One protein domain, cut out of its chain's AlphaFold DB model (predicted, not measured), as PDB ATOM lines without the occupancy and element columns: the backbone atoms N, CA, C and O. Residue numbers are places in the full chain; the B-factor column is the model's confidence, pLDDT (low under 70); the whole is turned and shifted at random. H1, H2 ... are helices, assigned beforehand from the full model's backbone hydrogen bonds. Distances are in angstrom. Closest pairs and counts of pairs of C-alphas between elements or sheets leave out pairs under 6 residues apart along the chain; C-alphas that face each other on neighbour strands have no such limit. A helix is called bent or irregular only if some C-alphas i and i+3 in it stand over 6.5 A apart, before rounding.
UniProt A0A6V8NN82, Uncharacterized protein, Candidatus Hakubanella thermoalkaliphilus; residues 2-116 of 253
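AT A GLANCE: This is residues 2 to 116 of the 253 residues of an uncharacterized protein of Candidatus Hakubanella thermoalkaliphilus (UniProt A0A6V8NN82). H4 and H2 cross as an X in the middle of a flat, open frame, and H3 and H5 fold back from opposite ends of H4. Residues 2 to 7 of H1 stick out. The printed part has 115 residues with five named helices, H1 to H5, and no named strand: all helix. It is loose, with a radius of gyration of the C-alphas of 17.0 A, and spans 54 by 49 by 17 A.

IN THESE COORDINATES: H4, residues 64 to 88, is 34.2 A long, from C-alpha 64 at (-37.465, 3.655, -20.124), with a kink of 55 degrees near residue 71. H5, residues 91 to 115, is 36.7 A long and ends at C-alpha 115 (-28.907, 12.920, -8.849). H3, residues 37 to 60, measures 35.4 A, with a kink of 33 degrees near residue 54. H2 is residues 13 to 33, 30.8 A; H1 is residues 2 to 9. H3 is irregular, C-alphas 53 and 56 being 7.1 A apart; H4 and H5 only just, with 6.9 A between C-alphas 69 and 72 and 7.0 A between 95 and 98.

HOW THE PARTS SIT: The hub H4 touches H2 with its residues 74 to 82 alone, the same way at a steep tilt of 61 degrees; the closest C-alphas, Phe 27 and Ala 78, are 4.1 A apart. Three hairpins run opposite ways: H4 and H5 at a shallow 19 degrees, closest C-alphas Ile 86 and Ile 94, 5.4 A; H3 and H4 at 37 degrees, only just steep, Thr 47 and Leu 70, 7.0 A; H2 and H3 at a shallow 31 degrees, Leu 31 and Lys 40, 5.9 A. H3 and H5 are apart; H1 touches no helix. Every O i to N i+4 pair is within hydrogen-bond range in H1 and H2, against 16 of 20 in H3, 16 of 21 in H4 and 17 of 21 in H5.

THE WHOLE: The C-alphas farthest apart, Leu 2 and Gly 38, are 54.3 A apart. The printed part has no cut, and its four links are tight. Residues 2 to 15, 92 to 94 and 116 have pLDDT under 70.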
ATOM      1  N   LEU A   2     -28.075  20.781   6.170       41.38
ATOM      2  CA  LEU A   2     -29.542  20.741   6.378       41.38
ATOM      3  C   LEU A   2     -30.375  21.113   5.132       41.38
ATOM      4  O   LEU A   2     -31.361  20.449   4.845       41.38
ATOM      5  N   PHE A   3     -29.929  22.088   4.332       40.75
ATOM      6  CA  PHE A   3     -30.573  22.450   3.057       40.75
ATOM      7  C   PHE A   3     -30.528  21.315   2.012       40.75
ATOM      8  O   PHE A   3     -31.482  21.095   1.277       40.75
ATOM      9  N   ILE A   4     -29.443  20.532   2.009       49.75
ATOM     10  CA  ILE A   4     -29.247  19.383   1.108       49.75
ATOM     11  C   ILE A   4     -30.133  18.201   1.536       49.75
ATOM     12  O   ILE A   4     -30.714  17.525   0.695       49.75
ATOM     13  N   ARG A   5     -30.312  17.982   2.849       46.66
ATOM     14  CA  ARG A   5     -31.262  16.979   3.361       46.66
ATOM     15  C   ARG A   5     -32.722  17.358   3.092       46.66
ATOM     16  O   ARG A   5     -33.502  16.471   2.777       46.66
ATOM     17  N   ALA A   6     -33.064  18.647   3.154       49.06
ATOM     18  CA  ALA A   6     -34.399  19.134   2.804       49.06
ATOM     19  C   ALA A   6     -34.718  18.941   1.305       49.06
ATOM     20  O   ALA A   6     -35.827  18.535   0.964       49.06
ATOM     21  N   LEU A   7     -33.735  19.148   0.420       49.97
ATOM     22  CA  LEU A   7     -33.853  18.855  -1.017       49.97
ATOM     23  C   LEU A   7     -33.972  17.355  -1.323       49.97
ATOM     24  O   LEU A   7     -34.669  16.997  -2.257       49.97
ATOM     25  N   ASN A   8     -33.362  16.479  -0.519       47.69
ATOM     26  CA  ASN A   8     -33.519  15.028  -0.677       47.69
ATOM     27  C   ASN A   8     -34.860  14.493  -0.138       47.69
ATOM     28  O   ASN A   8     -35.289  13.421  -0.554       47.69
ATOM     29  N   SER A   9     -35.520  15.206   0.786       50.97
ATOM     30  CA  SER A   9     -36.832  14.812   1.328       50.97
ATOM     31  C   SER A   9     -38.022  15.258   0.475       50.97
ATOM     32  O   SER A   9     -39.080  14.639   0.543       50.97
ATOM     33  N   TYR A  10     -37.858  16.299  -0.348       51.34
ATOM     34  CA  TYR A  10     -38.778  16.580  -1.446       51.34
ATOM     35  C   TYR A  10     -38.268  15.812  -2.654       51.34
ATOM     36  O   TYR A  10     -37.335  16.253  -3.315       51.34
ATOM     37  N   SER A  11     -38.843  14.636  -2.898       52.31
ATOM     38  CA  SER A  11     -38.551  13.808  -4.068       52.31
ATOM     39  C   SER A  11     -38.330  14.698  -5.299       52.31
ATOM     40  O   SER A  11     -39.213  15.474  -5.646       52.31
ATOM     41  N   LEU A  12     -37.165  14.618  -5.944       52.97
ATOM     42  CA  LEU A  12     -36.889  15.288  -7.229       52.97
ATOM     43  C   LEU A  12     -37.681  14.651  -8.394       52.97
ATOM     44  O   LEU A  12     -37.706  15.188  -9.500       52.97
ATOM     45  N   VAL A  13     -38.373  13.545  -8.096       56.09
ATOM     46  CA  VAL A  13     -39.367  12.818  -8.902       56.09
ATOM     47  C   VAL A  13     -40.293  13.727  -9.732       56.09
ATOM     48  O   VAL A  13     -40.263  13.644 -10.958       56.09
ATOM     49  N   PRO A  14     -41.026  14.688  -9.140       64.88
ATOM     50  CA  PRO A  14     -41.879  15.632  -9.853       64.88
ATOM     51  C   PRO A  14     -41.199  16.444 -10.960       64.88
ATOM     52  O   PRO A  14     -41.873  16.813 -11.919       64.88
ATOM     53  N   LEU A  15     -39.903  16.773 -10.867       67.56
ATOM     54  CA  LEU A  15     -39.308  17.740 -11.797       67.56
ATOM     55  C   LEU A  15     -39.011  17.121 -13.172       67.56
ATOM     56  O   LEU A  15     -39.273  17.751 -14.202       67.56
ATOM     57  N   TYR A  16     -38.489  15.891 -13.213       71.94
ATOM     58  CA  TYR A  16     -38.250  15.204 -14.485       71.94
ATOM     59  C   TYR A  16     -39.566  14.749 -15.127       71.94
ATOM     60  O   TYR A  16     -39.702  14.845 -16.345       71.94
ATOM     61  N   GLU A  17     -40.558  14.336 -14.328       77.44
ATOM     62  CA  GLU A  17     -41.894  13.972 -14.820       77.44
ATOM     63  C   GLU A  17     -42.587  15.179 -15.449       77.44
ATOM     64  O   GLU A  17     -43.101  15.093 -16.564       77.44
ATOM     65  N   LEU A  18     -42.517  16.336 -14.783       78.50
ATOM     66  CA  LEU A  18     -43.037  17.591 -15.313       78.50
ATOM     67  C   LEU A  18     -42.313  18.000 -16.600       78.50
ATOM     68  O   LEU A  18     -42.960  18.398 -17.565       78.50
ATOM     69  N   THR A  19     -40.984  17.869 -16.644       80.00
ATOM     70  CA  THR A  19     -40.193  18.177 -17.846       80.00
ATOM     71  C   THR A  19     -40.593  17.270 -19.012       80.00
ATOM     72  O   THR A  19     -40.834  17.759 -20.117       80.00
ATOM     73  N   GLY A  20     -40.743  15.966 -18.764       83.38
ATOM     74  CA  GLY A  20     -41.231  15.006 -19.752       83.38
ATOM     75  C   GLY A  20     -42.634  15.350 -20.252       83.38
ATOM     76  O   GLY A  20     -42.870  15.364 -21.461       83.38
ATOM     77  N   LEU A  21     -43.547  15.715 -19.349       87.06
ATOM     78  CA  LEU A  21     -44.910  16.126 -19.690       87.06
ATOM     79  C   LEU A  21     -44.920  17.397 -20.549       87.06
ATOM     80  O   LEU A  21     -45.614  17.443 -21.564       87.06
ATOM     81  N   VAL A  22     -44.115  18.404 -20.204       86.94
ATOM     82  CA  VAL A  22     -43.979  19.640 -20.992       86.94
ATOM     83  C   VAL A  22     -43.437  19.342 -22.391       86.94
ATOM     84  O   VAL A  22     -43.992  19.836 -23.373       86.94
ATOM     85  N   ILE A  23     -42.404  18.502 -22.510       88.94
ATOM     86  CA  ILE A  23     -41.859  18.086 -23.811       88.94
ATOM     87  C   ILE A  23     -42.926  17.353 -24.632       88.94
ATOM     88  O   ILE A  23     -43.068  17.626 -25.824       88.94
ATOM     89  N   MET A  24     -43.715  16.477 -24.008       91.69
ATOM     90  CA  MET A  24     -44.806  15.767 -24.678       91.69
ATOM     91  C   MET A  24     -45.931  16.703 -25.133       91.69
ATOM     92  O   MET A  24     -46.439  16.554 -26.245       91.69
ATOM     93  N   LEU A  25     -46.295  17.707 -24.334       92.38
ATOM     94  CA  LEU A  25     -47.260  18.730 -24.744       92.38
ATOM     95  C   LEU A  25     -46.738  19.544 -25.930       92.38
ATOM     96  O   LEU A  25     -47.455  19.723 -26.916       92.38
ATOM     97  N   LEU A  26     -45.478  19.988 -25.873       91.00
ATOM     98  CA  LEU A  26     -44.835  20.676 -26.991       91.00
ATOM     99  C   LEU A  26     -44.816  19.784 -28.230       91.00
ATOM    100  O   LEU A  26     -45.163  20.252 -29.310       91.00
ATOM    101  N   PHE A  27     -44.494  18.503 -28.095       94.50
ATOM    102  CA  PHE A  27     -44.543  17.542 -29.190       94.50
ATOM    103  C   PHE A  27     -45.937  17.456 -29.833       94.50
ATOM    104  O   PHE A  27     -46.044  17.544 -31.054       94.50
ATOM    105  N   ILE A  28     -47.010  17.369 -29.040       94.69
ATOM    106  CA  ILE A  28     -48.396  17.319 -29.543       94.69
ATOM    107  C   ILE A  28     -48.764  18.607 -30.295       94.69
ATOM    108  O   ILE A  28     -49.309  18.548 -31.400       94.69
ATOM    109  N   VAL A  29     -48.430  19.775 -29.738       93.06
ATOM    110  CA  VAL A  29     -48.657  21.074 -30.400       93.06
ATOM    111  C   VAL A  29     -47.862  21.165 -31.711       93.06
ATOM    112  O   VAL A  29     -48.371  21.645 -32.726       93.06
ATOM    113  N   GLY A  30     -46.636  20.648 -31.719       92.56
ATOM    114  CA  GLY A  30     -45.756  20.620 -32.890       92.56
ATOM    115  C   GLY A  30     -46.291  19.734 -33.983       92.56
ATOM    116  O   GLY A  30     -46.374  20.159 -35.137       92.56
ATOM    117  N   LEU A  31     -46.744  18.536 -33.606       94.75
ATOM    118  CA  LEU A  31     -47.479  17.659 -34.496       94.75
ATOM    119  C   LEU A  31     -48.656  18.413 -35.099       94.75
ATOM    120  O   LEU A  31     -48.745  18.468 -36.318       94.75
ATOM    121  N   TYR A  32     -49.514  19.058 -34.306       94.25
ATOM    122  CA  TYR A  32     -50.666  19.796 -34.830       94.25
ATOM    123  C   TYR A  32     -50.269  20.864 -35.869       94.25
ATOM    124  O   TYR A  32     -50.874  20.913 -36.946       94.25
ATOM    125  N   HIS A  33     -49.205  21.632 -35.619       91.56
ATOM    126  CA  HIS A  33     -48.718  22.694 -36.512       91.56
ATOM    127  C   HIS A  33     -47.866  22.231 -37.706       91.56
ATOM    128  O   HIS A  33     -47.608  23.030 -38.609       91.56
ATOM    129  N   LEU A  34     -47.469  20.957 -37.790       92.56
ATOM    130  CA  LEU A  34     -46.771  20.441 -38.971       92.56
ATOM    131  C   LEU A  34     -47.658  20.544 -40.223       92.56
ATOM    132  O   LEU A  34     -48.702  19.884 -40.336       92.56
ATOM    133  N   ARG A  35     -47.202  21.353 -41.191       93.19
ATOM    134  CA  ARG A  35     -47.860  21.563 -42.494       93.19
ATOM    135  C   ARG A  35     -47.703  20.358 -43.425       93.19
ATOM    136  O   ARG A  35     -48.605  20.063 -44.207       93.19
ATOM    137  N   ASN A  36     -46.575  19.650 -43.339       95.50
ATOM    138  CA  ASN A  36     -46.329  18.453 -44.135       95.50
ATOM    139  C   ASN A  36     -47.092  17.256 -43.542       95.50
ATOM    140  O   ASN A  36     -46.713  16.715 -42.501       95.50
ATOM    141  N   ARG A  37     -48.163  16.834 -44.230       95.00
ATOM    142  CA  ARG A  37     -49.004  15.697 -43.820       95.00
ATOM    143  C   ARG A  37     -48.225  14.384 -43.743       95.00
ATOM    144  O   ARG A  37     -48.503  13.595 -42.849       95.00
ATOM    145  N   GLY A  38     -47.252  14.168 -44.629       97.06
ATOM    146  CA  GLY A  38     -46.437  12.953 -44.642       97.06
ATOM    147  C   GLY A  38     -45.607  12.815 -43.368       97.06
ATOM    148  O   GLY A  38     -45.702  11.801 -42.689       97.06
ATOM    149  N   ILE A  39     -44.876  13.871 -42.991       93.25
ATOM    150  CA  ILE A  39     -44.069  13.891 -41.757       93.25
ATOM    151  C   ILE A  39     -44.966  13.737 -40.524       93.25
ATOM    152  O   ILE A  39     -44.681  12.916 -39.660       93.25
ATOM    153  N   LYS A  40     -46.088  14.468 -40.466       95.44
ATOM    154  CA  LYS A  40     -47.073  14.356 -39.376       95.44
ATOM    155  C   LYS A  40     -47.570  12.918 -39.200       95.44
ATOM    156  O   LYS A  40     -47.546  12.402 -38.086       95.44
ATOM    157  N   MET A  41     -48.017  12.282 -40.284       97.12
ATOM    158  CA  MET A  41     -48.528  10.909 -40.239       97.12
ATOM    159  C   MET A  41     -47.428   9.913 -39.883       97.12
ATOM    160  O   MET A  41     -47.659   9.045 -39.050       97.12
ATOM    161  N   PHE A  42     -46.233  10.069 -40.452       96.69
ATOM    162  CA  PHE A  42     -45.081   9.233 -40.130       96.69
ATOM    163  C   PHE A  42     -44.732   9.297 -38.638       96.69
ATOM    164  O   PHE A  42     -44.659   8.259 -37.988       96.69
ATOM    165  N   SER A  43     -44.595  10.503 -38.076       95.25
ATOM    166  CA  SER A  43     -44.279  10.700 -36.658       95.25
ATOM    167  C   SER A  43     -45.375  10.188 -35.726       95.25
ATOM    168  O   SER A  43     -45.072   9.658 -34.661       95.25
ATOM    169  N   LEU A  44     -46.648  10.309 -36.113       96.06
ATOM    170  CA  LEU A  44     -47.752   9.745 -35.341       96.06
ATOM    171  C   LEU A  44     -47.709   8.212 -35.352       96.06
ATOM    172  O   LEU A  44     -47.780   7.595 -34.291       96.06
ATOM    173  N   ILE A  45     -47.568   7.609 -36.537       97.00
ATOM    174  CA  ILE A  45     -47.527   6.153 -36.704       97.00
ATOM    175  C   ILE A  45     -46.336   5.575 -35.949       97.00
ATOM    176  O   ILE A  45     -46.534   4.676 -35.145       97.00
ATOM    177  N   ILE A  46     -45.124   6.106 -36.135       95.56
ATOM    178  CA  ILE A  46     -43.933   5.552 -35.481       95.56
ATOM    179  C   ILE A  46     -44.025   5.656 -33.954       95.56
ATOM    180  O   ILE A  46     -43.730   4.679 -33.271       95.56
ATOM    181  N   THR A  47     -44.515   6.778 -33.410       94.12
ATOM    182  CA  THR A  47     -44.739   6.923 -31.967       94.12
ATOM    183  C   THR A  47     -45.759   5.901 -31.472       94.12
ATOM    184  O   THR A  47     -45.467   5.161 -30.535       94.12
ATOM    185  N   LEU A  48     -46.929   5.799 -32.114       94.69
ATOM    186  CA  LEU A  48     -47.965   4.838 -31.723       94.69
ATOM    187  C   LEU A  48     -47.480   3.391 -31.836       94.69
ATOM    188  O   LEU A  48     -47.699   2.608 -30.920       94.69
ATOM    189  N   THR A  49     -46.789   3.039 -32.921       94.44
ATOM    190  CA  THR A  49     -46.216   1.706 -33.121       94.44
ATOM    191  C   THR A  49     -45.215   1.373 -32.022       94.44
ATOM    192  O   THR A  49     -45.298   0.284 -31.466       94.44
ATOM    193  N   PHE A  50     -44.323   2.294 -31.646       92.62
ATOM    194  CA  PHE A  50     -43.417   2.081 -30.514       92.62
ATOM    195  C   PHE A  50     -44.187   1.864 -29.207       92.62
ATOM    196  O   PHE A  50     -43.931   0.886 -28.509       92.62
ATOM    197  N   PHE A  51     -45.166   2.715 -28.887       90.25
ATOM    198  CA  PHE A  51     -45.965   2.536 -27.673       90.25
ATOM    199  C   PHE A  51     -46.704   1.195 -27.662       90.25
ATOM    200  O   PHE A  51     -46.661   0.496 -26.658       90.25
ATOM    201  N   VAL A  52     -47.326   0.791 -28.771       91.94
ATOM    202  CA  VAL A  52     -48.033  -0.494 -28.869       91.94
ATOM    203  C   VAL A  52     -47.059  -1.665 -28.734       91.94
ATOM    204  O   VAL A  52     -47.272  -2.527 -27.882       91.94
ATOM    205  N   LEU A  53     -45.967  -1.677 -29.504       90.31
ATOM    206  CA  LEU A  53     -44.992  -2.773 -29.503       90.31
ATOM    207  C   LEU A  53     -44.269  -2.936 -28.164       90.31
ATOM    208  O   LEU A  53     -43.931  -4.060 -27.811       90.31
ATOM    209  N   PHE A  54     -44.042  -1.851 -27.421       88.06
ATOM    210  CA  PHE A  54     -43.331  -1.892 -26.138       88.06
ATOM    211  C   PHE A  54     -44.250  -1.798 -24.909       88.06
ATOM    212  O   PHE A  54     -43.766  -1.938 -23.786       88.06
ATOM    213  N   SER A  55     -45.567  -1.632 -25.087       87.06
ATOM    214  CA  SER A  55     -46.537  -1.555 -23.978       87.06
ATOM    215  C   SER A  55     -46.542  -2.809 -23.103       87.06
ATOM    216  O   SER A  55     -46.499  -2.707 -21.880       87.06
ATOM    217  N   TRP A  56     -46.539  -3.995 -23.720       85.19
ATOM    218  CA  TRP A  56     -46.484  -5.267 -22.995       85.19
ATOM    219  C   TRP A  56     -45.142  -5.446 -22.277       85.19
ATOM    220  O   TRP A  56     -45.098  -5.979 -21.172       85.19
ATOM    221  N   TYR A  57     -44.049  -4.966 -22.877       80.69
ATOM    222  CA  TYR A  57     -42.715  -5.106 -22.304       80.69
ATOM    223  C   TYR A  57     -42.560  -4.257 -21.041       80.69
ATOM    224  O   TYR A  57     -41.932  -4.707 -20.089       80.69
ATOM    225  N   TYR A  58     -43.188  -3.077 -20.988       78.94
ATOM    226  CA  TYR A  58     -43.189  -2.228 -19.793       78.94
ATOM    227  C   TYR A  58     -43.783  -2.930 -18.561       78.94
ATOM    228  O   TYR A  58     -43.319  -2.702 -17.448       78.94
ATOM    229  N   TYR A  59     -44.764  -3.823 -18.752       78.94
ATOM    230  CA  TYR A  59     -45.324  -4.637 -17.666       78.94
ATOM    231  C   TYR A  59     -44.322  -5.668 -17.123       78.94
ATOM    232  O   TYR A  59     -44.311  -5.947 -15.928       78.94
ATOM    233  N   VAL A  60     -43.473  -6.224 -17.992       77.69
ATOM    234  CA  VAL A  60     -42.488  -7.253 -17.621       77.69
ATOM    235  C   VAL A  60     -41.211  -6.623 -17.060       77.69
ATOM    236  O   VAL A  60     -40.657  -7.107 -16.077       77.69
ATOM    237  N   VAL A  61     -40.735  -5.544 -17.681       77.69
ATOM    238  CA  VAL A  61     -39.520  -4.821 -17.301       77.69
ATOM    239  C   VAL A  61     -39.787  -3.318 -17.470       77.69
ATOM    240  O   VAL A  61     -39.680  -2.802 -18.591       77.69
ATOM    241  N   PRO A  62     -40.110  -2.588 -16.385       73.75
ATOM    242  CA  PRO A  62     -40.429  -1.161 -16.432       73.75
ATOM    243  C   PRO A  62     -39.152  -0.334 -16.620       73.75
ATOM    244  O   PRO A  62     -38.644   0.299 -15.699       73.75
ATOM    245  N   ASN A  63     -38.588  -0.376 -17.826       77.25
ATOM    246  CA  ASN A  63     -37.364   0.330 -18.180       77.25
ATOM    247  C   ASN A  63     -37.632   1.305 -19.334       77.25
ATOM    248  O   ASN A  63     -38.176   0.934 -20.371       77.25
ATOM    249  N   THR A  64     -37.227   2.562 -19.168       78.62
ATOM    250  CA  THR A  64     -37.465   3.655 -20.124       78.62
ATOM    251  C   THR A  64     -36.571   3.595 -21.363       78.62
ATOM    252  O   THR A  64     -36.827   4.312 -22.333       78.62
ATOM    253  N   ARG A  65     -35.565   2.705 -21.396       80.62
ATOM    254  CA  ARG A  65     -34.614   2.567 -22.516       80.62
ATOM    255  C   ARG A  65     -35.273   2.338 -23.880       80.62
ATOM    256  O   ARG A  65     -34.699   2.698 -24.901       80.62
ATOM    257  N   PHE A  66     -36.486   1.787 -23.916       82.44
ATOM    258  CA  PHE A  66     -37.220   1.536 -25.166       82.44
ATOM    259  C   PHE A  66     -37.824   2.795 -25.789       82.44
ATOM    260  O   PHE A  66     -38.151   2.791 -26.972       82.44
ATOM    261  N   LEU A  67     -37.935   3.885 -25.026       83.62
ATOM    262  CA  LEU A  67     -38.379   5.183 -25.535       83.62
ATOM    263  C   LEU A  67     -37.225   6.003 -26.122       83.62
ATOM    264  O   LEU A  67     -37.474   6.954 -26.860       83.62
ATOM    265  N   VAL A  68     -35.971   5.625 -25.846       86.38
ATOM    266  CA  VAL A  68     -34.772   6.355 -26.291       86.38
ATOM    267  C   VAL A  68     -34.753   6.614 -27.803       86.38
ATOM    268  O   VAL A  68     -34.479   7.753 -28.184       86.38
ATOM    269  N   PRO A  69     -35.116   5.657 -28.683       88.56
ATOM    270  CA  PRO A  69     -35.152   5.911 -30.124       88.56
ATOM    271  C   PRO A  69     -36.147   7.002 -30.552       88.56
ATOM    272  O   PRO A  69     -35.954   7.625 -31.594       88.56
ATOM    273  N   LEU A  70     -37.199   7.259 -29.764       90.62
ATOM    274  CA  LEU A  70     -38.181   8.308 -30.057       90.62
ATOM    275  C   LEU A  70     -37.705   9.701 -29.633       90.62
ATOM    276  O   LEU A  70     -38.190  10.690 -30.184       90.62
ATOM    277  N   ILE A  71     -36.763   9.792 -28.685       88.50
ATOM    278  CA  ILE A  71     -36.333  11.065 -28.088       88.50
ATOM    279  C   ILE A  71     -35.897  12.078 -29.158       88.50
ATOM    280  O   ILE A  71     -36.458  13.172 -29.154       88.50
ATOM    281  N   PRO A  72     -35.006  11.763 -30.125       88.06
ATOM    282  CA  PRO A  72     -34.575  12.750 -31.118       88.06
ATOM    283  C   PRO A  72     -35.734  13.320 -31.943       88.06
ATOM    284  O   PRO A  72     -35.814  14.528 -32.162       88.06
ATOM    285  N   MET A  73     -36.667  12.464 -32.371       93.06
ATOM    286  CA  MET A  73     -37.833  12.889 -33.146       93.06
ATOM    287  C   MET A  73     -38.770  13.767 -32.307       93.06
ATOM    288  O   MET A  73     -39.212  14.818 -32.778       93.06
ATOM    289  N   ILE A  74     -39.054  13.353 -31.067       92.31
ATOM    290  CA  ILE A  74     -39.880  14.115 -30.126       92.31
ATOM    291  C   ILE A  74     -39.256  15.492 -29.885       92.31
ATOM    292  O   ILE A  74     -39.953  16.498 -29.987       92.31
ATOM    293  N   SER A  75     -37.944  15.554 -29.650       88.94
ATOM    294  CA  SER A  75     -37.212  16.802 -29.422       88.94
ATOM    295  C   SER A  75     -37.244  17.741 -30.629       88.94
ATOM    296  O   SER A  75     -37.469  18.939 -30.454       88.94
ATOM    297  N   VAL A  76     -37.065  17.231 -31.854       88.50
ATOM    298  CA  VAL A  76     -37.140  18.051 -33.079       88.50
ATOM    299  C   VAL A  76     -38.544  18.618 -33.277       88.50
ATOM    300  O   VAL A  76     -38.702  19.794 -33.589       88.50
ATOM    301  N   ILE A  77     -39.586  17.816 -33.075       91.75
ATOM    302  CA  ILE A  77     -40.961  18.291 -33.260       91.75
ATOM    303  C   ILE A  77     -41.365  19.255 -32.139       91.75
ATOM    304  O   ILE A  77     -41.978  20.281 -32.424       91.75
ATOM    305  N   ALA A  78     -40.972  18.984 -30.892       91.12
ATOM    306  CA  ALA A  78     -41.200  19.883 -29.764       91.12
ATOM    307  C   ALA A  78     -40.497  21.243 -29.945       91.12
ATOM    308  O   ALA A  78     -41.065  22.280 -29.595       91.12
ATOM    309  N   SER A  79     -39.291  21.265 -30.530       86.81
ATOM    310  CA  SER A  79     -38.565  22.514 -30.793       86.81
ATOM    311  C   SER A  79     -39.237  23.366 -31.876       86.81
ATOM    312  O   SER A  79     -39.265  24.593 -31.757       86.81
ATOM    313  N   LEU A  80     -39.869  22.744 -32.879       84.75
ATOM    314  CA  LEU A  80     -40.673  23.457 -33.878       84.75
ATOM    315  C   LEU A  80     -41.876  24.161 -33.238       84.75
ATOM    316  O   LEU A  80     -42.112  25.339 -33.513       84.75
ATOM    317  N   SER A  81     -42.613  23.488 -32.354       86.75
ATOM    318  CA  SER A  81     -43.740  24.081 -31.610       86.75
ATOM    319  C   SER A  81     -43.293  25.290 -30.823       86.75
ATOM    320  O   SER A  81     -43.931  26.337 -30.851       86.75
ATOM    321  N   LEU A  82     -42.163  25.139 -30.145       84.44
ATOM    322  CA  LEU A  82     -41.587  26.195 -29.355       84.44
ATOM    323  C   LEU A  82     -41.181  27.392 -30.229       84.44
ATOM    324  O   LEU A  82     -41.464  28.528 -29.859       84.44
ATOM    325  N   SER A  83     -40.599  27.156 -31.409       82.62
ATOM    326  CA  SER A  83     -40.274  28.224 -32.363       82.62
ATOM    327  C   SER A  83     -41.517  28.995 -32.827       82.62
ATOM    328  O   SER A  83     -41.489  30.223 -32.904       82.62
ATOM    329  N   ASN A  84     -42.638  28.301 -33.040       83.00
ATOM    330  CA  ASN A  84     -43.910  28.921 -33.410       83.00
ATOM    331  C   ASN A  84     -44.511  29.723 -32.244       83.00
ATOM    332  O   ASN A  84     -44.975  30.844 -32.442       83.00
ATOM    333  N   LEU A  85     -44.457  29.191 -31.018       81.12
ATOM    334  CA  LEU A  85     -44.906  29.897 -29.810       81.12
ATOM    335  C   LEU A  85     -44.079  31.159 -29.545       81.12
ATOM    336  O   LEU A  85     -44.631  32.182 -29.141       81.12
ATOM    337  N   ILE A  86     -42.772  31.107 -29.818       79.25
ATOM    338  CA  ILE A  86     -41.890  32.273 -29.776       79.25
ATOM    339  C   ILE A  86     -42.382  33.329 -30.774       79.25
ATOM    340  O   ILE A  86     -42.597  34.465 -30.373       79.25
ATOM    341  N   GLN A  87     -42.639  32.979 -32.038       78.25
ATOM    342  CA  GLN A  87     -43.084  33.950 -33.052       78.25
ATOM    343  C   GLN A  87     -44.407  34.655 -32.708       78.25
ATOM    344  O   GLN A  87     -44.603  35.804 -33.096       78.25
ATOM    345  N   LEU A  88     -45.298  33.985 -31.973       77.56
ATOM    346  CA  LEU A  88     -46.570  34.548 -31.506       77.56
ATOM    347  C   LEU A  88     -46.426  35.410 -30.240       77.56
ATOM    348  O   LEU A  88     -47.360  36.116 -29.859       77.56
ATOM    349  N   SER A  89     -45.275  35.353 -29.573       73.19
ATOM    350  CA  SER A  89     -45.017  36.076 -28.333       73.19
ATOM    351  C   SER A  89     -44.662  37.546 -28.597       73.19
ATOM    352  O   SER A  89     -44.055  37.875 -29.618       73.19
ATOM    353  N   PRO A  90     -44.977  38.475 -27.674       75.75
ATOM    354  CA  PRO A  90     -44.549  39.863 -27.806       75.75
ATOM    355  C   PRO A  90     -43.020  39.942 -27.938       75.75
ATOM    356  O   PRO A  90     -42.302  39.189 -27.282       75.75
ATOM    357  N   ARG A  91     -42.505  40.891 -28.741       72.06
ATOM    358  CA  ARG A  91     -41.063  41.040 -29.068       72.06
ATOM    359  C   ARG A  91     -40.113  40.926 -27.865       72.06
ATOM    360  O   ARG A  91     -38.994  40.466 -28.032       72.06
ATOM    361  N   LYS A  92     -40.549  41.324 -26.663       62.62
ATOM    362  CA  LYS A  92     -39.761  41.209 -25.423       62.62
ATOM    363  C   LYS A  92     -39.598  39.762 -24.925       62.62
ATOM    364  O   LYS A  92     -38.541  39.435 -24.402       62.62
ATOM    365  N   LEU A  93     -40.604  38.899 -25.095       65.69
ATOM    366  CA  LEU A  93     -40.538  37.479 -24.719       65.69
ATOM    367  C   LEU A  93     -39.701  36.660 -25.705       65.69
ATOM    368  O   LEU A  93     -39.004  35.744 -25.280       65.69
ATOM    369  N   ILE A  94     -39.717  37.026 -26.992       68.69
ATOM    370  CA  ILE A  94     -38.920  36.375 -28.045       68.69
ATOM    371  C   ILE A  94     -37.434  36.376 -27.700       68.69
ATOM    372  O   ILE A  94     -36.750  35.375 -27.894       68.69
ATOM    373  N   THR A  95     -36.947  37.487 -27.151       71.06
ATOM    374  CA  THR A  95     -35.541  37.626 -26.792       71.06
ATOM    375  C   THR A  95     -35.181  36.834 -25.540       71.06
ATOM    376  O   THR A  95     -34.045  36.414 -25.436       71.06
ATOM    377  N   VAL A  96     -36.100  36.617 -24.591       73.88
ATOM    378  CA  VAL A  96     -35.785  36.037 -23.266       73.88
ATOM    379  C   VAL A  96     -36.067  34.532 -23.198       73.88
ATOM    380  O   VAL A  96     -35.339  33.794 -22.534       73.88
ATOM    381  N   LEU A  97     -37.093  34.054 -23.905       71.75
ATOM    382  CA  LEU A  97     -37.571  32.672 -23.823       71.75
ATOM    383  C   LEU A  97     -36.518  31.613 -24.217       71.75
ATOM    384  O   LEU A  97     -36.388  30.636 -23.477       71.75
ATOM    385  N   PRO A  98     -35.711  31.782 -25.287       72.19
ATOM    386  CA  PRO A  98     -34.649  30.829 -25.616       72.19
ATOM    387  C   PRO A  98     -33.616  30.686 -24.493       72.19
ATOM    388  O   PRO A  98     -33.207  29.572 -24.175       72.19
ATOM    389  N   TYR A  99     -33.241  31.793 -23.841       73.12
ATOM    390  CA  TYR A  99     -32.301  31.761 -22.719       73.12
ATOM    391  C   TYR A  99     -32.898  31.056 -21.504       73.12
ATOM    392  O   TYR A  99     -32.213  30.244 -20.893       73.12
ATOM    393  N   LEU A 100     -34.176  31.294 -21.182       75.56
ATOM    394  CA  LEU A 100     -34.856  30.587 -20.088       75.56
ATOM    395  C   LEU A 100     -34.896  29.074 -20.317       75.56
ATOM    396  O   LEU A 100     -34.728  28.309 -19.375       75.56
ATOM    397  N   LEU A 101     -35.078  28.639 -21.562       74.88
ATOM    398  CA  LEU A 101     -35.101  27.221 -21.911       74.88
ATOM    399  C   LEU A 101     -33.718  26.585 -21.899       74.88
ATOM    400  O   LEU A 101     -33.591  25.456 -21.444       74.88
ATOM    401  N   ILE A 102     -32.684  27.300 -22.349       76.12
ATOM    402  CA  ILE A 102     -31.296  26.846 -22.206       76.12
ATOM    403  C   ILE A 102     -30.948  26.731 -20.722       76.12
ATOM    404  O   ILE A 102     -30.402  25.716 -20.309       76.12
ATOM    405  N   VAL A 103     -31.313  27.723 -19.905       76.69
ATOM    406  CA  VAL A 103     -31.111  27.678 -18.451       76.69
ATOM    407  C   VAL A 103     -31.869  26.502 -17.838       76.69
ATOM    408  O   VAL A 103     -31.276  25.747 -17.080       76.69
ATOM    409  N   ALA A 104     -33.135  26.285 -18.201       76.25
ATOM    410  CA  ALA A 104     -33.919  25.145 -17.732       76.25
ATOM    411  C   ALA A 104     -33.323  23.801 -18.182       76.25
ATOM    412  O   ALA A 104     -33.284  22.860 -17.394       76.25
ATOM    413  N   LEU A 105     -32.808  23.705 -19.410       77.00
ATOM    414  CA  LEU A 105     -32.153  22.505 -19.930       77.00
ATOM    415  C   LEU A 105     -30.839  22.228 -19.196       77.00
ATOM    416  O   LEU A 105     -30.615  21.112 -18.746       77.00
ATOM    417  N   VAL A 106     -29.983  23.237 -19.035       78.94
ATOM    418  CA  VAL A 106     -28.716  23.116 -18.299       78.94
ATOM    419  C   VAL A 106     -28.982  22.771 -16.837       78.94
ATOM    420  O   VAL A 106     -28.286  21.936 -16.269       78.94
ATOM    421  N   PHE A 107     -30.014  23.362 -16.234       79.56
ATOM    422  CA  PHE A 107     -30.402  23.087 -14.857       79.56
ATOM    423  C   PHE A 107     -30.961  21.670 -14.687       79.56
ATOM    424  O   PHE A 107     -30.532  20.955 -13.788       79.56
ATOM    425  N   THR A 108     -31.860  21.223 -15.567       75.12
ATOM    426  CA  THR A 108     -32.407  19.854 -15.529       75.12
ATOM    427  C   THR A 108     -31.344  18.806 -15.850       75.12
ATOM    428  O   THR A 108     -31.261  17.811 -15.136       75.12
ATOM    429  N   ALA A 109     -30.479  19.043 -16.841       78.12
ATOM    430  CA  ALA A 109     -29.331  18.187 -17.127       78.12
ATOM    431  C   ALA A 109     -28.362  18.143 -15.937       78.12
ATOM    432  O   ALA A 109     -27.955  17.065 -15.525       78.12
ATOM    433  N   GLY A 110     -28.045  19.289 -15.330       80.94
ATOM    434  CA  GLY A 110     -27.205  19.364 -14.135       80.94
ATOM    435  C   GLY A 110     -27.795  18.598 -12.949       80.94
ATOM    436  O   GLY A 110     -27.075  17.846 -12.297       80.94
ATOM    437  N   ILE A 111     -29.105  18.723 -12.704       78.25
ATOM    438  CA  ILE A 111     -29.812  17.939 -11.681       78.25
ATOM    439  C   ILE A 111     -29.756  16.450 -12.007       78.25
ATOM    440  O   ILE A 111     -29.469  15.666 -11.107       78.25
ATOM    441  N   ALA A 112     -30.007  16.050 -13.254       72.62
ATOM    442  CA  ALA A 112     -29.973  14.646 -13.657       72.62
ATOM    443  C   ALA A 112     -28.578  14.040 -13.438       72.62
ATOM    444  O   ALA A 112     -28.460  13.011 -12.782       72.62
ATOM    445  N   LEU A 113     -27.527  14.737 -13.880       77.00
ATOM    446  CA  LEU A 113     -26.126  14.335 -13.701       77.00
ATOM    447  C   LEU A 113     -25.683  14.292 -12.233       77.00
ATOM    448  O   LEU A 113     -24.782  13.534 -11.884       77.00
ATOM    449  N   TYR A 114     -26.269  15.137 -11.381       77.19
ATOM    450  CA  TYR A 114     -25.976  15.169  -9.950       77.19
ATOM    451  C   TYR A 114     -26.754  14.104  -9.165       77.19
ATOM    452  O   TYR A 114     -26.228  13.538  -8.209       77.19
ATOM    453  N   SER A 115     -28.009  13.853  -9.546       72.94
ATOM    454  CA  SER A 115     -28.907  12.920  -8.849       72.94
ATOM    455  C   SER A 115     -28.571  11.472  -9.177       72.94
ATOM    456  O   SER A 115     -28.606  10.617  -8.297       72.94
ATOM    457  N   GLU A 116     -28.201  11.213 -10.427       65.75
ATOM    458  CA  GLU A 116     -27.658   9.939 -10.865       65.75
ATOM    459  C   GLU A 116     -26.238  10.198 -11.361       65.75
ATOM    460  O   GLU A 116     -26.072  10.678 -12.488       65.75
TER     461      GLU A 116